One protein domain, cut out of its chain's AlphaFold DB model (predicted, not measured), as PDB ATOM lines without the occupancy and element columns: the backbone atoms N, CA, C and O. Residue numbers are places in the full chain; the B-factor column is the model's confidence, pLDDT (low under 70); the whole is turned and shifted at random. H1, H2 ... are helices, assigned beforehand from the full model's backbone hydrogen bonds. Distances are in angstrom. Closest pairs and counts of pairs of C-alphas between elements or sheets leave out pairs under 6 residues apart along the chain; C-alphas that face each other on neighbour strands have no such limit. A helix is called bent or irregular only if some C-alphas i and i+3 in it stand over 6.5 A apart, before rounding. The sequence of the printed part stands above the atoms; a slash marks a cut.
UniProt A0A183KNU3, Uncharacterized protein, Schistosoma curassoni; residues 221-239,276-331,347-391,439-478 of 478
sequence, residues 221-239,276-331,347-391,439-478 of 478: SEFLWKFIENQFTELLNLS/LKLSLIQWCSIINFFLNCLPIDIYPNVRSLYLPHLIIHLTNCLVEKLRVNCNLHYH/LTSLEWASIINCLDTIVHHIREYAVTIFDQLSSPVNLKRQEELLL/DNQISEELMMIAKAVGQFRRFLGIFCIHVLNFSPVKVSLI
ATOM      1  N   SER A 221     148.279 139.138 203.899       85.69
ATOM      2  CA  SER A 221     148.968 140.103 204.763       85.69
ATOM      3  C   SER A 221     149.330 139.483 206.114       85.69
ATOM      4  O   SER A 221     150.439 139.688 206.595       85.69
ATOM      5  N   GLU A 222     148.452 138.647 206.680       87.44
ATOM      6  CA  GLU A 222     148.731 137.905 207.914       87.44
ATOM      7  C   GLU A 222     149.991 137.037 207.800       87.44
ATOM      8  O   GLU A 222     150.846 137.071 208.683       87.44
ATOM      9  N   PHE A 223     150.137 136.289 206.703       88.25
ATOM     10  CA  PHE A 223     151.298 135.432 206.483       88.25
ATOM     11  C   PHE A 223     152.579 136.250 206.314       88.25
ATOM     12  O   PHE A 223     153.580 135.958 206.969       88.25
ATOM     13  N   LEU A 224     152.541 137.299 205.484       89.50
ATOM     14  CA  LEU A 224     153.697 138.156 205.216       89.50
ATOM     15  C   LEU A 224     154.204 138.844 206.491       89.50
ATOM     16  O   LEU A 224     155.396 138.786 206.791       89.50
ATOM     17  N   TRP A 225     153.314 139.468 207.263       89.81
ATOM     18  CA  TRP A 225     153.710 140.200 208.469       89.81
ATOM     19  C   TRP A 225     154.152 139.268 209.595       89.81
ATOM     20  O   TRP A 225     155.153 139.549 210.253       89.81
ATOM     21  N   LYS A 226     153.512 138.104 209.749       89.81
ATOM     22  CA  LYS A 226     153.968 137.073 210.690       89.81
ATOM     23  C   LYS A 226     155.337 136.510 210.306       89.81
ATOM     24  O   LYS A 226     156.175 136.279 211.176       89.81
ATOM     25  N   PHE A 227     155.594 136.316 209.011       89.44
ATOM     26  CA  PHE A 227     156.922 135.948 208.525       89.44
ATOM     27  C   PHE A 227     157.953 137.022 208.892       89.44
ATOM     28  O   PHE A 227     159.015 136.692 209.420       89.44
ATOM     29  N   ILE A 228     157.620 138.302 208.696       90.50
ATOM     30  CA  ILE A 228     158.510 139.417 209.037       90.50
ATOM     31  C   ILE A 228     158.837 139.457 210.535       90.50
ATOM     32  O   ILE A 228     160.004 139.598 210.911       90.50
ATOM     33  N   GLU A 229     157.830 139.292 211.391       90.00
ATOM     34  CA  GLU A 229     157.996 139.223 212.847       90.00
ATOM     35  C   GLU A 229     158.888 138.053 213.273       90.00
ATOM     36  O   GLU A 229     159.792 138.215 214.101       90.00
ATOM     37  N   ASN A 230     158.683 136.877 212.677       89.31
ATOM     38  CA  ASN A 230     159.495 135.695 212.954       89.31
ATOM     39  C   ASN A 230     160.960 135.913 212.558       89.31
ATOM     40  O   ASN A 230     161.849 135.571 213.336       89.31
ATOM     41  N   GLN A 231     161.222 136.543 211.408       87.81
ATOM     42  CA  GLN A 231     162.587 136.860 210.975       87.81
ATOM     43  C   GLN A 231     163.282 137.837 211.930       87.81
ATOM     44  O   GLN A 231     164.437 137.625 212.301       87.81
ATOM     45  N   PHE A 232     162.585 138.868 212.419       88.44
ATOM     46  CA  PHE A 232     163.147 139.734 213.460       88.44
ATOM     47  C   PHE A 232     163.423 138.987 214.763       88.44
ATOM     48  O   PHE A 232     164.453 139.222 215.392       88.44
ATOM     49  N   THR A 233     162.531 138.079 215.158       87.81
ATOM     50  CA  THR A 233     162.711 137.238 216.348       87.81
ATOM     51  C   THR A 233     163.964 136.388 216.223       87.81
ATOM     52  O   THR A 233     164.780 136.364 217.139       87.81
ATOM     53  N   GLU A 234     164.137 135.720 215.082       85.69
ATOM     54  CA  GLU A 234     165.303 134.891 214.803       85.69
ATOM     55  C   GLU A 234     166.580 135.735 214.846       85.69
ATOM     56  O   GLU A 234     167.475 135.431 215.625       85.69
ATOM     57  N   LEU A 235     166.630 136.858 214.126       84.19
ATOM     58  CA  LEU A 235     167.814 137.726 214.063       84.19
ATOM     59  C   LEU A 235     168.158 138.404 215.398       84.19
ATOM     60  O   LEU A 235     169.328 138.667 215.678       84.19
ATOM     61  N   LEU A 236     167.162 138.708 216.232       79.75
ATOM     62  CA  LEU A 236     167.388 139.330 217.536       79.75
ATOM     63  C   LEU A 236     167.725 138.304 218.627       79.75
ATOM     64  O   LEU A 236     168.505 138.657 219.516       79.75
ATOM     65  N   ASN A 237     167.218 137.068 218.533       74.06
ATOM     66  CA  ASN A 237     167.462 135.992 219.504       74.06
ATOM     67  C   ASN A 237     168.679 135.109 219.168       74.06
ATOM     68  O   ASN A 237     169.216 134.468 220.072       74.06
ATOM     69  N   LEU A 238     169.145 135.064 217.912       59.06
ATOM     70  CA  LEU A 238     170.382 134.370 217.536       59.06
ATOM     71  C   LEU A 238     171.605 135.177 217.999       59.06
ATOM     72  O   LEU A 238     172.254 135.888 217.237       59.06
ATOM     73  N   SER A 239     171.948 135.051 219.273       44.41
ATOM     74  CA  SER A 239     173.275 135.417 219.763       44.41
ATOM     75  C   SER A 239     173.751 134.437 220.827       44.41
ATOM     76  O   SER A 239     174.034 134.853 221.928       44.41
ATOM     77  N   LEU A 276     169.118 131.567 201.992       78.19
ATOM     78  CA  LEU A 276     169.609 132.917 202.255       78.19
ATOM     79  C   LEU A 276     169.603 133.205 203.758       78.19
ATOM     80  O   LEU A 276     168.614 132.958 204.441       78.19
ATOM     81  N   LYS A 277     170.707 133.747 204.271       81.25
ATOM     82  CA  LYS A 277     170.789 134.284 205.630       81.25
ATOM     83  C   LYS A 277     171.094 135.765 205.533       81.25
ATOM     84  O   LYS A 277     172.129 136.146 204.989       81.25
ATOM     85  N   LEU A 278     170.183 136.586 206.036       84.38
ATOM     86  CA  LEU A 278     170.322 138.037 206.036       84.38
ATOM     87  C   LEU A 278     170.847 138.517 207.385       84.38
ATOM     88  O   LEU A 278     170.517 137.962 208.427       84.38
ATOM     89  N   SER A 279     171.655 139.572 207.370       87.62
ATOM     90  CA  SER A 279     172.001 140.306 208.589       87.62
ATOM     91  C   SER A 279     170.831 141.182 209.046       87.62
ATOM     92  O   SER A 279     169.990 141.594 208.243       87.62
ATOM     93  N   LEU A 280     170.818 141.550 210.329       86.62
ATOM     94  CA  LEU A 280     169.813 142.456 210.895       86.62
ATOM     95  C   LEU A 280     169.737 143.801 210.149       86.62
ATOM     96  O   LEU A 280     168.649 144.330 209.932       86.62
ATOM     97  N   ILE A 281     170.881 144.327 209.706       88.06
ATOM     98  CA  ILE A 281     170.977 145.581 208.941       88.06
ATOM     99  C   ILE A 281     170.309 145.440 207.567       88.06
ATOM    100  O   ILE A 281     169.529 146.306 207.157       88.06
ATOM    101  N   GLN A 282     170.591 144.342 206.857       89.38
ATOM    102  CA  GLN A 282     169.967 144.051 205.563       89.38
ATOM    103  C   GLN A 282     168.458 143.892 205.720       89.38
ATOM    104  O   GLN A 282     167.703 144.487 204.958       89.38
ATOM    105  N   TRP A 283     168.020 143.174 206.754       92.06
ATOM    106  CA  TRP A 283     166.602 142.990 207.033       92.06
ATOM    107  C   TRP A 283     165.881 144.315 207.317       92.06
ATOM    108  O   TRP A 283     164.864 144.604 206.692       92.06
ATOM    109  N   CYS A 284     166.453 145.188 208.155       89.88
ATOM    110  CA  CYS A 284     165.909 146.534 208.390       89.88
ATOM    111  C   CYS A 284     165.809 147.356 207.092       89.88
ATOM    112  O   CYS A 284     164.839 148.082 206.882       89.88
ATOM    113  N   SER A 285     166.798 147.229 206.203       89.62
ATOM    114  CA  SER A 285     166.816 147.937 204.918       89.62
ATOM    115  C   SER A 285     165.721 147.442 203.969       89.62
ATOM    116  O   SER A 285     165.078 148.255 203.306       89.62
ATOM    117  N   ILE A 286     165.462 146.131 203.952       91.12
ATOM    118  CA  ILE A 286     164.359 145.536 203.189       91.12
ATOM    119  C   ILE A 286     163.025 146.060 203.709       91.12
ATOM    120  O   ILE A 286     162.231 146.542 202.913       91.12
ATOM    121  N   ILE A 287     162.776 146.038 205.022       91.00
ATOM    122  CA  ILE A 287     161.500 146.524 205.574       91.00
ATOM    123  C   ILE A 287     161.279 148.007 205.254       91.00
ATOM    124  O   ILE A 287     160.199 148.380 204.799       91.00
ATOM    125  N   ASN A 288     162.319 148.835 205.376       90.00
ATOM    126  CA  ASN A 288     162.247 150.236 204.962       90.00
ATOM    127  C   ASN A 288     161.932 150.389 203.473       90.00
ATOM    128  O   ASN A 288     161.146 151.256 203.095       90.00
ATOM    129  N   PHE A 289     162.524 149.562 202.613       91.69
ATOM    130  CA  PHE A 289     162.204 149.552 201.190       91.69
ATOM    131  C   PHE A 289     160.748 149.131 200.937       91.69
ATOM    132  O   PHE A 289     160.058 149.800 200.174       91.69
ATOM    133  N   PHE A 290     160.261 148.082 201.601       88.88
ATOM    134  CA  PHE A 290     158.891 147.584 201.443       88.88
ATOM    135  C   PHE A 290     157.847 148.624 201.851       88.88
ATOM    136  O   PHE A 290     156.829 148.738 201.181       88.88
ATOM    137  N   LEU A 291     158.109 149.395 202.907       87.19
ATOM    138  CA  LEU A 291     157.206 150.445 203.377       87.19
ATOM    139  C   LEU A 291     157.240 151.707 202.503       87.19
ATOM    140  O   LEU A 291     156.201 152.303 202.247       87.19
ATOM    141  N   ASN A 292     158.418 152.098 202.008       87.25
ATOM    142  CA  ASN A 292     158.576 153.363 201.281       87.25
ATOM    143  C   ASN A 292     158.413 153.244 199.756       87.25
ATOM    144  O   ASN A 292     158.070 154.222 199.095       87.25
ATOM    145  N   CYS A 293     158.750 152.094 199.167       84.69
ATOM    146  CA  CYS A 293     158.812 151.920 197.708       84.69
ATOM    147  C   CYS A 293     157.702 151.028 197.154       84.69
ATOM    148  O   CYS A 293     157.472 151.036 195.943       84.69
ATOM    149  N   LEU A 294     157.025 150.256 198.006       84.38
ATOM    150  CA  LEU A 294     155.860 149.469 197.627       84.38
ATOM    151  C   LEU A 294     154.654 149.969 198.435       84.38
ATOM    152  O   LEU A 294     154.791 150.201 199.632       84.38
ATOM    153  N   PRO A 295     153.463 150.096 197.832       81.31
ATOM    154  CA  PRO A 295     152.258 150.526 198.543       81.31
ATOM    155  C   PRO A 295     151.649 149.393 199.397       81.31
ATOM    156  O   PRO A 295     150.441 149.161 199.390       81.31
ATOM    157  N   ILE A 296     152.490 148.643 200.117       77.31
ATOM    158  CA  ILE A 296     152.090 147.515 200.980       77.31
ATOM    159  C   ILE A 296     151.365 148.016 202.229       77.31
ATOM    160  O   ILE A 296     150.550 147.321 202.827       77.31
ATOM    161  N   ASP A 297     151.630 149.254 202.612       65.19
ATOM    162  CA  ASP A 297     150.950 149.943 203.692       65.19
ATOM    163  C   ASP A 297     149.481 150.278 203.365       65.19
ATOM    164  O   ASP A 297     148.692 150.498 204.281       65.19
ATOM    165  N   ILE A 298     149.084 150.262 202.088       70.00
ATOM    166  CA  ILE A 298     147.683 150.405 201.653       70.00
ATOM    167  C   ILE A 298     146.904 149.089 201.839       70.00
ATOM    168  O   ILE A 298     145.679 149.064 201.717       70.00
ATOM    169  N   TYR A 299     147.580 147.978 202.152       76.56
ATOM    170  CA  TYR A 299     146.897 146.701 202.324       76.56
ATOM    171  C   TYR A 299     145.985 146.729 203.557       76.56
ATOM    172  O   TYR A 299     146.313 147.377 204.561       76.56
ATOM    173  N   PRO A 300     144.849 146.007 203.510       68.00
ATOM    174  CA  PRO A 300     143.906 145.972 204.615       68.00
ATOM    175  C   PRO A 300     144.599 145.613 205.930       68.00
ATOM    176  O   PRO A 300     145.419 144.696 205.986       68.00
ATOM    177  N   ASN A 301     144.258 146.338 206.992       80.62
ATOM    178  CA  ASN A 301     144.734 146.111 208.357       80.62
ATOM    179  C   ASN A 301     146.252 146.294 208.576       80.62
ATOM    180  O   ASN A 301     146.738 146.106 209.690       80.62
ATOM    181  N   VAL A 302     147.044 146.683 207.569       83.25
ATOM    182  CA  VAL A 302     148.500 146.848 207.742       83.25
ATOM    183  C   VAL A 302     148.824 148.022 208.646       83.25
ATOM    184  O   VAL A 302     149.445 147.837 209.694       83.25
ATOM    185  N   ARG A 303     148.360 149.219 208.291       82.31
ATOM    186  CA  ARG A 303     148.603 150.425 209.092       82.31
ATOM    187  C   ARG A 303     147.881 150.409 210.446       82.31
ATOM    188  O   ARG A 303     148.379 151.017 211.390       82.31
ATOM    189  N   SER A 304     146.750 149.704 210.548       83.81
ATOM    190  CA  SER A 304     145.904 149.687 211.747       83.81
ATOM    191  C   SER A 304     146.214 148.561 212.737       83.81
ATOM    192  O   SER A 304     146.055 148.751 213.941       83.81
ATOM    193  N   LEU A 305     146.704 147.412 212.258       87.06
ATOM    194  CA  LEU A 305     146.925 146.216 213.076       87.06
ATOM    195  C   LEU A 305     148.362 145.696 212.980       87.06
ATOM    196  O   LEU A 305     149.048 145.617 214.002       87.06
ATOM    197  N   TYR A 306     148.837 145.359 211.776       89.19
ATOM    198  CA  TYR A 306     150.110 144.645 211.615       89.19
ATOM    199  C   TYR A 306     151.338 145.512 211.928       89.19
ATOM    200  O   TYR A 306     152.244 145.044 212.612       89.19
ATOM    201  N   LEU A 307     151.374 146.783 211.510       90.06
ATOM    202  CA  LEU A 307     152.476 147.690 211.862       90.06
ATOM    203  C   LEU A 307     152.522 147.996 213.369       90.06
ATOM    204  O   LEU A 307     153.600 147.866 213.958       90.06
ATOM    205  N   PRO A 308     151.400 148.342 214.037       90.25
ATOM    206  CA  PRO A 308     151.372 148.450 215.494       90.25
ATOM    207  C   PRO A 308     151.845 147.175 216.200       90.25
ATOM    208  O   PRO A 308     152.628 147.254 217.150       90.25
ATOM    209  N   HIS A 309     151.415 146.001 215.729       90.06
ATOM    210  CA  HIS A 309     151.832 144.718 216.291       90.06
ATOM    211  C   HIS A 309     153.338 144.475 216.113       90.06
ATOM    212  O   HIS A 309     154.022 144.146 217.085       90.06
ATOM    213  N   LEU A 310     153.882 144.760 214.926       90.06
ATOM    214  CA  LEU A 310     155.311 144.664 214.643       90.06
ATOM    215  C   LEU A 310     156.137 145.584 215.554       90.06
ATOM    216  O   LEU A 310     157.161 145.147 216.077       90.06
ATOM    217  N   ILE A 311     155.695 146.824 215.811       90.75
ATOM    218  CA  ILE A 311     156.367 147.713 216.780       90.75
ATOM    219  C   ILE A 311     156.366 147.096 218.174       90.75
ATOM    220  O   ILE A 311     157.409 147.072 218.832       90.75
ATOM    221  N   ILE A 312     155.214 146.619 218.650       89.19
ATOM    222  CA  ILE A 312     155.105 145.998 219.979       89.19
ATOM    223  C   ILE A 312     156.071 144.818 220.078       89.19
ATOM    224  O   ILE A 312     156.814 144.700 221.050       89.19
ATOM    225  N   HIS A 313     156.091 143.968 219.057       88.94
ATOM    226  CA  HIS A 313     156.951 142.797 219.009       88.94
ATOM    227  C   HIS A 313     158.440 143.168 219.002       88.94
ATOM    228  O   HIS A 313     159.190 142.733 219.876       88.94
ATOM    229  N   LEU A 314     158.856 144.050 218.089       88.81
ATOM    230  CA  LEU A 314     160.234 144.538 217.988       88.81
ATOM    231  C   LEU A 314     160.718 145.179 219.286       88.81
ATOM    232  O   LEU A 314     161.803 144.865 219.772       88.81
ATOM    233  N   THR A 315     159.912 146.070 219.860       87.62
ATOM    234  CA  THR A 315     160.261 146.756 221.107       87.62
ATOM    235  C   THR A 315     160.381 145.773 222.266       87.62
ATOM    236  O   THR A 315     161.334 145.881 223.033       87.62
ATOM    237  N   ASN A 316     159.515 144.761 222.358       86.69
ATOM    238  CA  ASN A 316     159.646 143.695 223.354       86.69
ATOM    239  C   ASN A 316     160.930 142.878 223.162       86.69
ATOM    240  O   ASN A 316     161.675 142.696 224.125       86.69
ATOM    241  N   CYS A 317     161.234 142.441 221.934       85.06
ATOM    242  CA  CYS A 317     162.476 141.721 221.636       85.06
ATOM    243  C   CYS A 317     163.715 142.546 222.019       85.06
ATOM    244  O   CYS A 317     164.645 142.026 222.636       85.06
ATOM    245  N   LEU A 318     163.719 143.845 221.711       85.00
ATOM    246  CA  LEU A 318     164.818 144.744 222.062       85.00
ATOM    247  C   LEU A 318     164.922 144.978 223.572       85.00
ATOM    248  O   LEU A 318     166.032 145.002 224.101       85.00
ATOM    249  N   VAL A 319     163.797 145.132 224.277       82.88
ATOM    250  CA  VAL A 319     163.781 145.276 225.740       82.88
ATOM    251  C   VAL A 319     164.314 144.019 226.418       82.88
ATOM    252  O   VAL A 319     165.141 144.142 227.321       82.88
ATOM    253  N   GLU A 320     163.897 142.827 225.990       80.62
ATOM    254  CA  GLU A 320     164.426 141.580 226.554       80.62
ATOM    255  C   GLU A 320     165.923 141.429 226.260       80.62
ATOM    256  O   GLU A 320     166.696 141.112 227.165       80.62
ATOM    257  N   LYS A 321     166.373 141.778 225.047       76.25
ATOM    258  CA  LYS A 321     167.803 141.778 224.703       76.25
ATOM    259  C   LYS A 321     168.609 142.760 225.562       76.25
ATOM    260  O   LYS A 321     169.684 142.420 226.052       76.25
ATOM    261  N   LEU A 322     168.079 143.960 225.807       75.44
ATOM    262  CA  LEU A 322     168.687 144.938 226.715       75.44
ATOM    263  C   LEU A 322     168.722 144.430 228.161       75.44
ATOM    264  O   LEU A 322     169.748 144.568 228.824       75.44
ATOM    265  N   ARG A 323     167.643 143.803 228.643       73.25
ATOM    266  CA  ARG A 323     167.576 143.235 229.996       73.25
ATOM    267  C   ARG A 323     168.625 142.142 230.201       73.25
ATOM    268  O   ARG A 323     169.318 142.175 231.217       73.25
ATOM    269  N   VAL A 324     168.758 141.199 229.264       68.31
ATOM    270  CA  VAL A 324     169.775 140.132 229.331       68.31
ATOM    271  C   VAL A 324     171.177 140.739 229.419       68.31
ATOM    272  O   VAL A 324     171.948 140.382 230.309       68.31
ATOM    273  N   ASN A 325     171.463 141.738 228.584       64.50
ATOM    274  CA  ASN A 325     172.749 142.433 228.585       64.50
ATOM    275  C   ASN A 325     173.031 143.183 229.900       64.50
ATOM    276  O   ASN A 325     174.169 143.203 230.363       64.50
ATOM    277  N   CYS A 326     172.013 143.776 230.530       59.41
ATOM    278  CA  CYS A 326     172.165 144.432 231.830       59.41
ATOM    279  C   CYS A 326     172.372 143.434 232.977       59.41
ATOM    280  O   CYS A 326     173.192 143.690 233.856       59.41
ATOM    281  N   ASN A 327     171.672 142.295 232.974       57.75
ATOM    282  CA  ASN A 327     171.788 141.286 234.032       57.75
ATOM    283  C   ASN A 327     173.173 140.618 234.063       57.75
ATOM    284  O   ASN A 327     173.680 140.333 235.148       57.75
ATOM    285  N   LEU A 328     173.816 140.433 232.903       53.06
ATOM    286  CA  LEU A 328     175.212 139.983 232.823       53.06
ATOM    287  C   LEU A 328     176.174 140.969 233.509       53.06
ATOM    288  O   LEU A 328     177.054 140.563 234.261       53.06
ATOM    289  N   HIS A 329     175.957 142.273 233.331       49.66
ATOM    290  CA  HIS A 329     176.835 143.306 233.887       49.66
ATOM    291  C   HIS A 329     176.784 143.394 235.429       49.66
ATOM    292  O   HIS A 329     177.744 143.849 236.051       49.66
ATOM    293  N   TYR A 330     175.690 142.964 236.069       47.47
ATOM    294  CA  TYR A 330     175.564 142.991 237.535       47.47
ATOM    295  C   TYR A 330     176.160 141.760 238.234       47.47
ATOM    296  O   TYR A 330     176.524 141.860 239.405       47.47
ATOM    297  N   HIS A 331     176.297 140.623 237.544       48.22
ATOM    298  CA  HIS A 331     176.864 139.407 238.139       48.22
ATOM    299  C   HIS A 331     178.395 139.292 237.997       48.22
ATOM    300  O   HIS A 331     179.026 138.672 238.854       48.22
ATOM    301  N   LEU A 347     174.748 144.580 220.535       75.75
ATOM    302  CA  LEU A 347     174.395 145.166 219.237       75.75
ATOM    303  C   LEU A 347     175.377 146.299 218.903       75.75
ATOM    304  O   LEU A 347     175.632 147.186 219.729       75.75
ATOM    305  N   THR A 348     175.918 146.264 217.692       82.62
ATOM    306  CA  THR A 348     176.806 147.300 217.162       82.62
ATOM    307  C   THR A 348     176.057 148.626 217.010       82.62
ATOM    308  O   THR A 348     174.830 148.672 216.892       82.62
ATOM    309  N   SER A 349     176.785 149.745 216.987       80.81
ATOM    310  CA  SER A 349     176.183 151.066 216.749       80.81
ATOM    311  C   SER A 349     175.446 151.138 215.406       80.81
ATOM    312  O   SER A 349     174.419 151.807 215.307       80.81
ATOM    313  N   LEU A 350     175.937 150.420 214.392       84.38
ATOM    314  CA  LEU A 350     175.322 150.351 213.070       84.38
ATOM    315  C   LEU A 350     174.006 149.561 213.080       84.38
ATOM    316  O   LEU A 350     173.035 149.975 212.445       84.38
ATOM    317  N   GLU A 351     173.945 148.457 213.827       86.00
ATOM    318  CA  GLU A 351     172.703 147.702 214.026       86.00
ATOM    319  C   GLU A 351     171.670 148.534 214.784       86.00
ATOM    320  O   GLU A 351     170.520 148.601 214.357       86.00
ATOM    321  N   TRP A 352     172.081 149.243 215.843       86.31
ATOM    322  CA  TRP A 352     171.198 150.181 216.540       86.31
ATOM    323  C   TRP A 352     170.658 151.263 215.609       86.31
ATOM    324  O   TRP A 352     169.452 151.484 215.582       86.31
ATOM    325  N   ALA A 353     171.518 151.904 214.816       87.06
ATOM    326  CA  ALA A 353     171.086 152.915 213.856       87.06
ATOM    327  C   ALA A 353     170.077 152.346 212.842       87.06
ATOM    328  O   ALA A 353     169.062 152.979 212.560       87.06
ATOM    329  N   SER A 354     170.320 151.129 212.348       88.69
ATOM    330  CA  SER A 354     169.442 150.463 211.378       88.69
ATOM    331  C   SER A 354     168.077 150.115 211.975       88.69
ATOM    332  O   SER A 354     167.052 150.360 211.340       88.69
ATOM    333  N   ILE A 355     168.053 149.603 213.210       90.44
ATOM    334  CA  ILE A 355     166.821 149.293 213.946       90.44
ATOM    335  C   ILE A 355     166.026 150.567 214.230       90.44
ATOM    336  O   ILE A 355     164.823 150.595 213.993       90.44
ATOM    337  N   ILE A 356     166.679 151.625 214.718       89.44
ATOM    338  CA  ILE A 356     166.004 152.891 215.033       89.44
ATOM    339  C   ILE A 356     165.428 153.526 213.765       89.44
ATOM    340  O   ILE A 356     164.288 153.972 213.791       89.44
ATOM    341  N   ASN A 357     166.156 153.496 212.646       89.88
ATOM    342  CA  ASN A 357     165.648 153.982 211.361       89.88
ATOM    343  C   ASN A 357     164.455 153.152 210.845       89.88
ATOM    344  O   ASN A 357     163.513 153.690 210.266       89.88
ATOM    345  N   CYS A 358     164.480 151.835 211.074       91.75
ATOM    346  CA  CYS A 358     163.350 150.953 210.783       91.75
ATOM    347  C   CYS A 358     162.124 151.301 211.637       91.75
ATOM    348  O   CYS A 358     161.028 151.487 211.111       91.75
ATOM    349  N   LEU A 359     162.315 151.474 212.948       91.62
ATOM    350  CA  LEU A 359     161.250 151.885 213.862       91.62
ATOM    351  C   LEU A 359     160.678 153.259 213.495       91.62
ATOM    352  O   LEU A 359     159.462 153.410 213.513       91.62
ATOM    353  N   ASP A 360     161.518 154.226 213.128       91.19
ATOM    354  CA  ASP A 360     161.082 155.557 212.689       91.19
ATOM    355  C   ASP A 360     160.173 155.476 211.455       91.19
ATOM    356  O   ASP A 360     159.075 156.032 211.456       91.19
ATOM    357  N   THR A 361     160.568 154.682 210.453       91.06
ATOM    358  CA  THR A 361     159.750 154.444 209.254       91.06
ATOM    359  C   THR A 361     158.401 153.823 209.626       91.06
ATOM    360  O   THR A 361     157.355 154.317 209.212       91.06
ATOM    361  N   ILE A 362     158.380 152.781 210.466       90.44
ATOM    362  CA  ILE A 362     157.120 152.136 210.873       90.44
ATOM    363  C   ILE A 362     156.224 153.119 211.651       90.44
ATOM    364  O   ILE A 362     155.022 153.212 211.381       90.44
ATOM    365  N   VAL A 363     156.795 153.885 212.587       89.81
ATOM    366  CA  VAL A 363     156.074 154.912 213.358       89.81
ATOM    367  C   VAL A 363     155.509 155.990 212.436       89.81
ATOM    368  O   VAL A 363     154.381 156.434 212.654       89.81
ATOM    369  N   HIS A 364     156.248 156.391 211.401       90.69
ATOM    370  CA  HIS A 364     155.789 157.360 210.412       90.69
ATOM    371  C   HIS A 364     154.498 156.896 209.721       90.69
ATOM    372  O   HIS A 364     153.503 157.618 209.775       90.69
ATOM    373  N   HIS A 365     154.458 155.669 209.186       88.31
ATOM    374  CA  HIS A 365     153.251 155.133 208.534       88.31
ATOM    375  C   HIS A 365     152.061 154.990 209.499       88.31
ATOM    376  O   HIS A 365     150.926 155.294 209.129       88.31
ATOM    377  N   ILE A 366     152.299 154.573 210.750       88.06
ATOM    378  CA  ILE A 366     151.238 154.506 211.774       88.06
ATOM    379  C   ILE A 366     150.709 155.905 212.095       88.06
ATOM    380  O   ILE A 366     149.500 156.095 212.227       88.06
ATOM    381  N   ARG A 367     151.597 156.900 212.215       88.81
ATOM    382  CA  ARG A 367     151.217 158.289 212.484       88.81
ATOM    383  C   ARG A 367     150.380 158.860 211.347       88.81
ATOM    384  O   ARG A 367     149.348 159.462 211.631       88.81
ATOM    385  N   GLU A 368     150.808 158.694 210.098       87.62
ATOM    386  CA  GLU A 368     150.034 159.159 208.942       87.62
ATOM    387  C   GLU A 368     148.635 158.546 208.943       87.62
ATOM    388  O   GLU A 368     147.642 159.256 208.800       87.62
ATOM    389  N   TYR A 369     148.542 157.244 209.208       87.25
ATOM    390  CA  TYR A 369     147.259 156.564 209.296       87.25
ATOM    391  C   TYR A 369     146.381 157.064 210.450       87.25
ATOM    392  O   TYR A 369     145.202 157.358 210.247       87.25
ATOM    393  N   ALA A 370     146.947 157.240 211.644       85.31
ATOM    394  CA  ALA A 370     146.219 157.785 212.783       85.31
ATOM    395  C   ALA A 370     145.651 159.177 212.470       85.31
ATOM    396  O   ALA A 370     144.487 159.438 212.763       85.31
ATOM    397  N   VAL A 371     146.434 160.046 211.816       86.00
ATOM    398  CA  VAL A 371     145.959 161.362 211.355       86.00
ATOM    399  C   VAL A 371     144.787 161.204 210.386       86.00
ATOM    400  O   VAL A 371     143.768 161.860 210.575       86.00
ATOM    401  N   THR A 372     144.866 160.277 209.423       85.81
ATOM    402  CA  THR A 372     143.743 160.036 208.500       85.81
ATOM    403  C   THR A 372     142.472 159.549 209.201       85.81
ATOM    404  O   THR A 372     141.386 159.991 208.829       85.81
ATOM    405  N   ILE A 373     142.575 158.706 210.236       83.31
ATOM    406  CA  ILE A 373     141.413 158.299 211.046       83.31
ATOM    407  C   ILE A 373     140.834 159.511 211.782       83.31
ATOM    408  O   ILE A 373     139.623 159.728 211.762       83.31
ATOM    409  N   PHE A 374     141.683 160.324 212.420       82.31
ATOM    410  CA  PHE A 374     141.221 161.510 213.144       82.31
ATOM    411  C   PHE A 374     140.537 162.522 212.222       82.31
ATOM    412  O   PHE A 374     139.507 163.075 212.609       82.31
ATOM    413  N   ASP A 375     141.037 162.721 211.002       82.62
ATOM    414  CA  ASP A 375     140.394 163.579 210.003       82.62
ATOM    415  C   ASP A 375     139.025 163.025 209.570       82.62
ATOM    416  O   ASP A 375     138.062 163.784 209.434       82.62
ATOM    417  N   GLN A 376     138.897 161.701 209.411       80.25
ATOM    418  CA  GLN A 376     137.618 161.051 209.095       80.25
ATOM    419  C   GLN A 376     136.593 161.204 210.225       80.25
ATOM    420  O   GLN A 376     135.427 161.518 209.965       80.25
ATOM    421  N   LEU A 377     137.019 161.030 211.478       77.38
ATOM    422  CA  LEU A 377     136.165 161.210 212.655       77.38
ATOM    423  C   LEU A 377     135.785 162.684 212.874       77.38
ATOM    424  O   LEU A 377     134.668 162.976 213.291       77.38
ATOM    425  N   SER A 378     136.685 163.613 212.540       73.06
ATOM    426  CA  SER A 378     136.476 165.062 212.694       73.06
ATOM    427  C   SER A 378     135.664 165.691 211.555       73.06
ATOM    428  O   SER A 378     135.331 166.877 211.616       73.06
ATOM    429  N   SER A 379     135.337 164.929 210.505       70.50
ATOM    430  CA  SER A 379     134.543 165.423 209.380       70.50
ATOM    431  C   SER A 379     133.154 165.886 209.850       70.50
ATOM    432  O   SER A 379     132.449 165.138 210.537       70.50
ATOM    433  N   PRO A 380     132.692 167.087 209.441       55.66
ATOM    434  CA  PRO A 380     131.417 167.656 209.885       55.66
ATOM    435  C   PRO A 380     130.206 166.780 209.533       55.66
ATOM    436  O   PRO A 380     129.164 166.899 210.168       55.66
ATOM    437  N   VAL A 381     130.337 165.874 208.557       56.44
ATOM    438  CA  VAL A 381     129.291 164.905 208.190       56.44
ATOM    439  C   VAL A 381     129.068 163.859 209.293       56.44
ATOM    440  O   VAL A 381     127.926 163.472 209.533       56.44
ATOM    441  N   ASN A 382     130.123 163.446 210.002       53.59
ATOM    442  CA  ASN A 382     130.032 162.479 211.101       53.59
ATOM    443  C   ASN A 382     129.597 163.146 212.413       53.59
ATOM    444  O   ASN A 382     128.763 162.597 213.129       53.59
ATOM    445  N   LEU A 383     130.060 164.373 212.669       54.03
ATOM    446  CA  LEU A 383     129.626 165.185 213.813       54.03
ATOM    447  C   LEU A 383     128.121 165.492 213.770       54.03
ATOM    448  O   LEU A 383     127.430 165.333 214.774       54.03
ATOM    449  N   LYS A 384     127.587 165.849 212.595       52.16
ATOM    450  CA  LYS A 384     126.152 166.131 212.425       52.16
ATOM    451  C   LYS A 384     125.283 164.877 212.587       52.16
ATOM    452  O   LYS A 384     124.189 164.955 213.134       52.16
ATOM    453  N   ARG A 385     125.791 163.712 212.165       55.19
ATOM    454  CA  ARG A 385     125.114 162.414 212.324       55.19
ATOM    455  C   ARG A 385     125.130 161.926 213.782       55.19
ATOM    456  O   ARG A 385     124.130 161.388 214.246       55.19
ATOM    457  N   GLN A 386     126.218 162.159 214.523       55.66
ATOM    458  CA  GLN A 386     126.260 161.915 215.973       55.66
ATOM    459  C   GLN A 386     125.307 162.842 216.740       55.66
ATOM    460  O   GLN A 386     124.639 162.394 217.671       55.66
ATOM    461  N   GLU A 387     125.190 164.106 216.329       55.41
ATOM    462  CA  GLU A 387     124.236 165.057 216.910       55.41
ATOM    463  C   GLU A 387     122.777 164.625 216.652       55.41
ATOM    464  O   GLU A 387     121.960 164.629 217.573       55.41
ATOM    465  N   GLU A 388     122.457 164.139 215.444       56.12
ATOM    466  CA  GLU A 388     121.136 163.579 215.110       56.12
ATOM    467  C   GLU A 388     120.809 162.286 215.886       56.12
ATOM    468  O   GLU A 388     119.681 162.129 216.365       56.12
ATOM    469  N   LEU A 389     121.780 161.385 216.092       56.41
ATOM    470  CA  LEU A 389     121.593 160.170 216.900       56.41
ATOM    471  C   LEU A 389     121.348 160.487 218.384       56.41
ATOM    472  O   LEU A 389     120.442 159.909 218.995       56.41
ATOM    473  N   LEU A 390     122.090 161.444 218.951       54.47
ATOM    474  CA  LEU A 390     121.895 161.909 220.331       54.47
ATOM    475  C   LEU A 390     120.549 162.626 220.521       54.47
ATOM    476  O   LEU A 390     119.922 162.489 221.575       54.47
ATOM    477  N   LEU A 391     120.067 163.342 219.502       54.28
ATOM    478  CA  LEU A 391     118.748 163.979 219.521       54.28
ATOM    479  C   LEU A 391     117.600 162.962 219.371       54.28
ATOM    480  O   LEU A 391     116.573 163.112 220.035       54.28
ATOM    481  N   ASP A 439     132.230 151.679 213.785       69.06
ATOM    482  CA  ASP A 439     132.687 152.385 214.987       69.06
ATOM    483  C   ASP A 439     133.426 151.438 215.946       69.06
ATOM    484  O   ASP A 439     134.462 151.804 216.511       69.06
ATOM    485  N   ASN A 440     132.963 150.187 216.067       75.56
ATOM    486  CA  ASN A 440     133.670 149.152 216.824       75.56
ATOM    487  C   ASN A 440     135.032 148.814 216.198       75.56
ATOM    488  O   ASN A 440     136.026 148.729 216.918       75.56
ATOM    489  N   GLN A 441     135.108 148.700 214.868       81.06
ATOM    490  CA  GLN A 441     136.368 148.443 214.167       81.06
ATOM    491  C   GLN A 441     137.373 149.592 214.357       81.06
ATOM    492  O   GLN A 441     138.517 149.345 214.731       81.06
ATOM    493  N   ILE A 442     136.953 150.848 214.178       81.69
ATOM    494  CA  ILE A 442     137.827 152.018 214.378       81.69
ATOM    495  C   ILE A 442     138.306 152.097 215.837       81.69
ATOM    496  O   ILE A 442     139.461 152.444 216.099       81.69
ATOM    497  N   SER A 443     137.446 151.752 216.801       82.44
ATOM    498  CA  SER A 443     137.816 151.705 218.218       82.44
ATOM    499  C   SER A 443     138.907 150.665 218.499       82.44
ATOM    500  O   SER A 443     139.893 150.970 219.176       82.44
ATOM    501  N   GLU A 444     138.775 149.457 217.943       85.56
ATOM    502  CA  GLU A 444     139.781 148.394 218.065       85.56
ATOM    503  C   GLU A 444     141.119 148.789 217.424       85.56
ATOM    504  O   GLU A 444     142.184 148.583 218.017       85.56
ATOM    505  N   GLU A 445     141.079 149.424 216.252       86.44
ATOM    506  CA  GLU A 445     142.268 149.915 215.550       86.44
ATOM    507  C   GLU A 445     142.991 151.015 216.344       86.44
ATOM    508  O   GLU A 445     144.207 150.948 216.555       86.44
ATOM    509  N   LEU A 446     142.254 151.997 216.874       86.50
ATOM    510  CA  LEU A 446     142.820 153.045 217.730       86.50
ATOM    511  C   LEU A 446     143.391 152.478 219.036       86.50
ATOM    512  O   LEU A 446     144.450 152.925 219.487       86.50
ATOM    513  N   MET A 447     142.736 151.475 219.627       89.12
ATOM    514  CA  MET A 447     143.241 150.773 220.810       89.12
ATOM    515  C   MET A 447     144.585 150.091 220.519       89.12
ATOM    516  O   MET A 447     145.523 150.192 221.319       89.12
ATOM    517  N   MET A 448     144.711 149.433 219.363       90.00
ATOM    518  CA  MET A 448     145.958 148.793 218.940       90.00
ATOM    519  C   MET A 448     147.083 149.805 218.707       90.00
ATOM    520  O   MET A 448     148.200 149.600 219.196       90.00
ATOM    521  N   ILE A 449     146.790 150.932 218.054       89.19
ATOM    522  CA  ILE A 449     147.754 152.027 217.869       89.19
ATOM    523  C   ILE A 449     148.194 152.595 219.226       89.19
ATOM    524  O   ILE A 449     149.393 152.729 219.482       89.19
ATOM    525  N   ALA A 450     147.254 152.869 220.135       87.75
ATOM    526  CA  ALA A 450     147.562 153.390 221.468       87.75
ATOM    527  C   ALA A 450     148.451 152.427 222.272       87.75
ATOM    528  O   ALA A 450     149.419 152.850 222.916       87.75
ATOM    529  N   LYS A 451     148.176 151.120 222.190       89.94
ATOM    530  CA  LYS A 451     149.007 150.078 222.805       89.94
ATOM    531  C   LYS A 451     150.429 150.087 222.240       89.94
ATOM    532  O   LYS A 451     151.382 150.010 223.019       89.94
ATOM    533  N   ALA A 452     150.584 150.216 220.922       88.69
ATOM    534  CA  ALA A 452     151.895 150.284 220.279       88.69
ATOM    535  C   ALA A 452     152.688 151.527 220.695       88.69
ATOM    536  O   ALA A 452     153.855 151.407 221.072       88.69
ATOM    537  N   VAL A 453     152.045 152.699 220.742       88.19
ATOM    538  CA  VAL A 453     152.661 153.945 221.234       88.19
ATOM    539  C   VAL A 453     153.118 153.798 222.689       88.19
ATOM    540  O   VAL A 453     154.235 154.193 223.034       88.19
ATOM    541  N   GLY A 454     152.292 153.189 223.546       85.75
ATOM    542  CA  GLY A 454     152.639 152.929 224.945       85.75
ATOM    543  C   GLY A 454     153.879 152.042 225.102       85.75
ATOM    544  O   GLY A 454     154.776 152.369 225.886       85.75
ATOM    545  N   GLN A 455     153.967 150.951 224.333       86.94
ATOM    546  CA  GLN A 455     155.138 150.062 224.355       86.94
ATOM    547  C   GLN A 455     156.387 150.732 223.781       86.94
ATOM    548  O   GLN A 455     157.459 150.645 224.382       86.94
ATOM    549  N   PHE A 456     156.250 151.478 222.685       88.44
ATOM    550  CA  PHE A 456     157.358 152.227 222.103       88.44
ATOM    551  C   PHE A 456     157.927 153.261 223.082       88.44
ATOM    552  O   PHE A 456     159.140 153.324 223.272       88.44
ATOM    553  N   ARG A 457     157.067 154.008 223.790       87.50
ATOM    554  CA  ARG A 457     157.496 154.955 224.834       87.50
ATOM    555  C   ARG A 457     158.263 154.257 225.960       87.50
ATOM    556  O   ARG A 457     159.278 154.777 226.424       87.50
ATOM    557  N   ARG A 458     157.797 153.083 226.397       86.56
ATOM    558  CA  ARG A 458     158.492 152.274 227.410       86.56
ATOM    559  C   ARG A 458     159.879 151.855 226.923       86.56
ATOM    560  O   ARG A 458     160.847 152.018 227.664       86.56
ATOM    561  N   PHE A 459     159.973 151.343 225.698       87.31
ATOM    562  CA  PHE A 459     161.250 150.988 225.084       87.31
ATOM    563  C   PHE A 459     162.187 152.196 224.987       87.31
ATOM    564  O   PHE A 459     163.334 152.088 225.411       87.31
ATOM    565  N   LEU A 460     161.703 153.348 224.514       85.94
ATOM    566  CA  LEU A 460     162.505 154.565 224.389       85.94
ATOM    567  C   LEU A 460     163.097 154.995 225.738       85.94
ATOM    568  O   LEU A 460     164.283 155.305 225.815       85.94
ATOM    569  N   GLY A 461     162.310 154.937 226.817       81.38
ATOM    570  CA  GLY A 461     162.804 155.215 228.169       81.38
ATOM    571  C   GLY A 461     163.941 154.276 228.592       81.38
ATOM    572  O   GLY A 461     164.978 154.736 229.073       81.38
ATOM    573  N   ILE A 462     163.784 152.969 228.357       81.50
ATOM    574  CA  ILE A 462     164.814 151.953 228.644       81.50
ATOM    575  C   ILE A 462     166.063 152.198 227.786       81.50
ATOM    576  O   ILE A 462     167.179 152.181 228.301       81.50
ATOM    577  N   PHE A 463     165.889 152.478 226.495       82.88
ATOM    578  CA  PHE A 463     166.972 152.770 225.560       82.88
ATOM    579  C   PHE A 463     167.775 154.011 225.980       82.88
ATOM    580  O   PHE A 463     169.005 153.964 226.040       82.88
ATOM    581  N   CYS A 464     167.102 155.104 226.347       82.69
ATOM    582  CA  CYS A 464     167.753 156.324 226.824       82.69
ATOM    583  C   CYS A 464     168.610 156.077 228.073       82.69
ATOM    584  O   CYS A 464     169.726 156.588 228.161       82.69
ATOM    585  N   ILE A 465     168.116 155.281 229.021       77.00
ATOM    586  CA  ILE A 465     168.837 154.988 230.265       77.00
ATOM    587  C   ILE A 465     170.008 154.031 230.011       77.00
ATOM    588  O   ILE A 465     171.123 154.310 230.440       77.00
ATOM    589  N   HIS A 466     169.773 152.919 229.312       75.06
ATOM    590  CA  HIS A 466     170.730 151.808 229.241       75.06
ATOM    591  C   HIS A 466     171.674 151.846 228.037       75.06
ATOM    592  O   HIS A 466     172.760 151.277 228.104       75.06
ATOM    593  N   VAL A 467     171.283 152.487 226.933       77.00
ATOM    594  CA  VAL A 467     172.121 152.582 225.724       77.00
ATOM    595  C   VAL A 467     172.788 153.946 225.630       77.00
ATOM    596  O   VAL A 467     173.981 154.025 225.343       77.00
ATOM    597  N   LEU A 468     172.043 155.020 225.904       79.06
ATOM    598  CA  LEU A 468     172.567 156.389 225.844       79.06
ATOM    599  C   LEU A 468     173.156 156.881 227.179       79.06
ATOM    600  O   LEU A 468     173.716 157.975 227.220       79.06
ATOM    601  N   ASN A 469     173.064 156.087 228.255       71.75
ATOM    602  CA  ASN A 469     173.524 156.436 229.605       71.75
ATOM    603  C   ASN A 469     172.950 157.768 230.124       71.75
ATOM    604  O   ASN A 469     173.615 158.501 230.866       71.75
ATOM    605  N   PHE A 470     171.713 158.115 229.748       74.06
ATOM    606  CA  PHE A 470     171.063 159.290 230.315       74.06
ATOM    607  C   PHE A 470     170.740 159.055 231.791       74.06
ATOM    608  O   PHE A 470     170.069 158.096 232.164       74.06
ATOM    609  N   SER A 471     171.191 159.976 232.645       54.31
ATOM    610  CA  SER A 471     170.783 159.992 234.048       54.31
ATOM    611  C   SER A 471     169.270 160.245 234.140       54.31
ATOM    612  O   SER A 471     168.784 161.183 233.497       54.31
ATOM    613  N   PRO A 472     168.520 159.481 234.960       55.50
ATOM    614  CA  PRO A 472     167.068 159.623 235.096       55.50
ATOM    615  C   PRO A 472     166.621 161.036 235.513       55.50
ATOM    616  O   PRO A 472     165.507 161.436 235.198       55.50
ATOM    617  N   VAL A 473     167.512 161.832 236.119       51.16
ATOM    618  CA  VAL A 473     167.268 163.240 236.491       51.16
ATOM    619  C   VAL A 473     167.098 164.161 235.267       51.16
ATOM    620  O   VAL A 473     166.484 165.218 235.375       51.16
ATOM    621  N   LYS A 474     167.617 163.781 234.090       46.50
ATOM    622  CA  LYS A 474     167.498 164.569 232.846       46.50
ATOM    623  C   LYS A 474     166.368 164.106 231.922       46.50
ATOM    624  O   LYS A 474     165.947 164.885 231.077       46.50
ATOM    625  N   VAL A 475     165.872 162.875 232.074       47.47
ATOM    626  CA  VAL A 475     164.816 162.312 231.207       47.47
ATOM    627  C   VAL A 475     163.423 162.797 231.620       47.47
ATOM    628  O   VAL A 475     162.556 162.921 230.774       47.47
ATOM    629  N   SER A 476     163.209 163.170 232.886       43.25
ATOM    630  CA  SER A 476     161.942 163.753 233.363       43.25
ATOM    631  C   SER A 476     161.662 165.184 232.870       43.25
ATOM    632  O   SER A 476     160.660 165.773 233.265       43.25
ATOM    633  N   LEU A 477     162.558 165.761 232.062       39.97
ATOM    634  CA  LEU A 477     162.477 167.120 231.510       39.97
ATOM    635  C   LEU A 477     162.179 167.151 229.996       39.97
ATOM    636  O   LEU A 477     162.109 168.242 229.430       39.97
ATOM    637  N   ILE A 478     162.004 165.986 229.360       39.97
ATOM    638  CA  ILE A 478     161.558 165.804 227.967       39.97
ATOM    639  C   ILE A 478     160.234 165.046 228.010       39.97
ATOM    640  O   ILE A 478     159.309 165.445 227.272       39.97
TER     641      ILE A 478
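Overview. This is residues 221 to 239, 276 to 331, 347 to 391 and 439 to 478 of the 478 residues of an uncharacterized protein of Schistosoma curassoni (UniProt A0A183KNU3). Five helices make a flat up-and-down bundle, each running against the one before it in the chain: H4 and H1 side by side in one layer, H5 and H2 in another, and H7 along one edge beside H4 and H5. H6, residues 380 to 391, sticks out beyond the end of H5. The printed part has 160 residues with eight named helices, H1 to H8 along the chain, and no named strand; the class is all helix. It is only just loose, close to compact, with a radius of gyration of the C-alphas of 18.6 A, and spans 66 by 45 by 22 A.

Arrangement. H4, residues 302 to 331, touches H7, residues 439 to 466, at a shallow tilt of 25 degrees, the same way; their closest C-alphas, of Pro 308 and Ala 452, are 5.2 A apart. With residues 303 to 311 alone H4 touches H5, residues 349 to 378, opposite ways at 36 degrees, only just steep; the closest C-alphas, of Arg 303 and Ile 366, are 5.5 A apart. H1, residues 221 to 237, touches H4, closest at the C-alphas of Glu 229 and Leu 310, 6.3 A. H2, residues 280 to 293, touches residues 350 to 362 of H5 alone, closest at the C-alphas of Cys 284 and Cys 358, 5.6 A. H3, residues 295 to 298, is near H4 and H5. H7 and H8, residues 472 to 475, only just touch, with 3 pairs of C-alphas within 8 A. Every O i to N i+4 pair is within hydrogen-bond range in H1, H2, H5, H6 (residues 380 to 391) and H7, and 22 of 26 in H4; H3 and H8 are too short for one.

Along the chain. H1 begins at C-alpha 221 (148.968, 140.103, 204.763). H4 measures 42.2 A, H5 42.3 A and H7 40.6 A; H7 ends at C-alpha 466 (170.730, 151.808, 229.241). H4 is only just irregular: C-alphas 304 and 307 are 6.9 A apart.

Size, cuts and confidence. The C-alphas farthest apart, of His 331 and Leu 391, are 65.8 A apart. Cuts leave C-alpha gaps of 18.1 A from 239 to 276, 19.9 A from 331 to 347 and 18.7 A from 391 to 439. The links printed whole are tight. The model's pLDDT is under 70 in 33 residues, among them 324 to 331, 380 to 391 and 471 to 478.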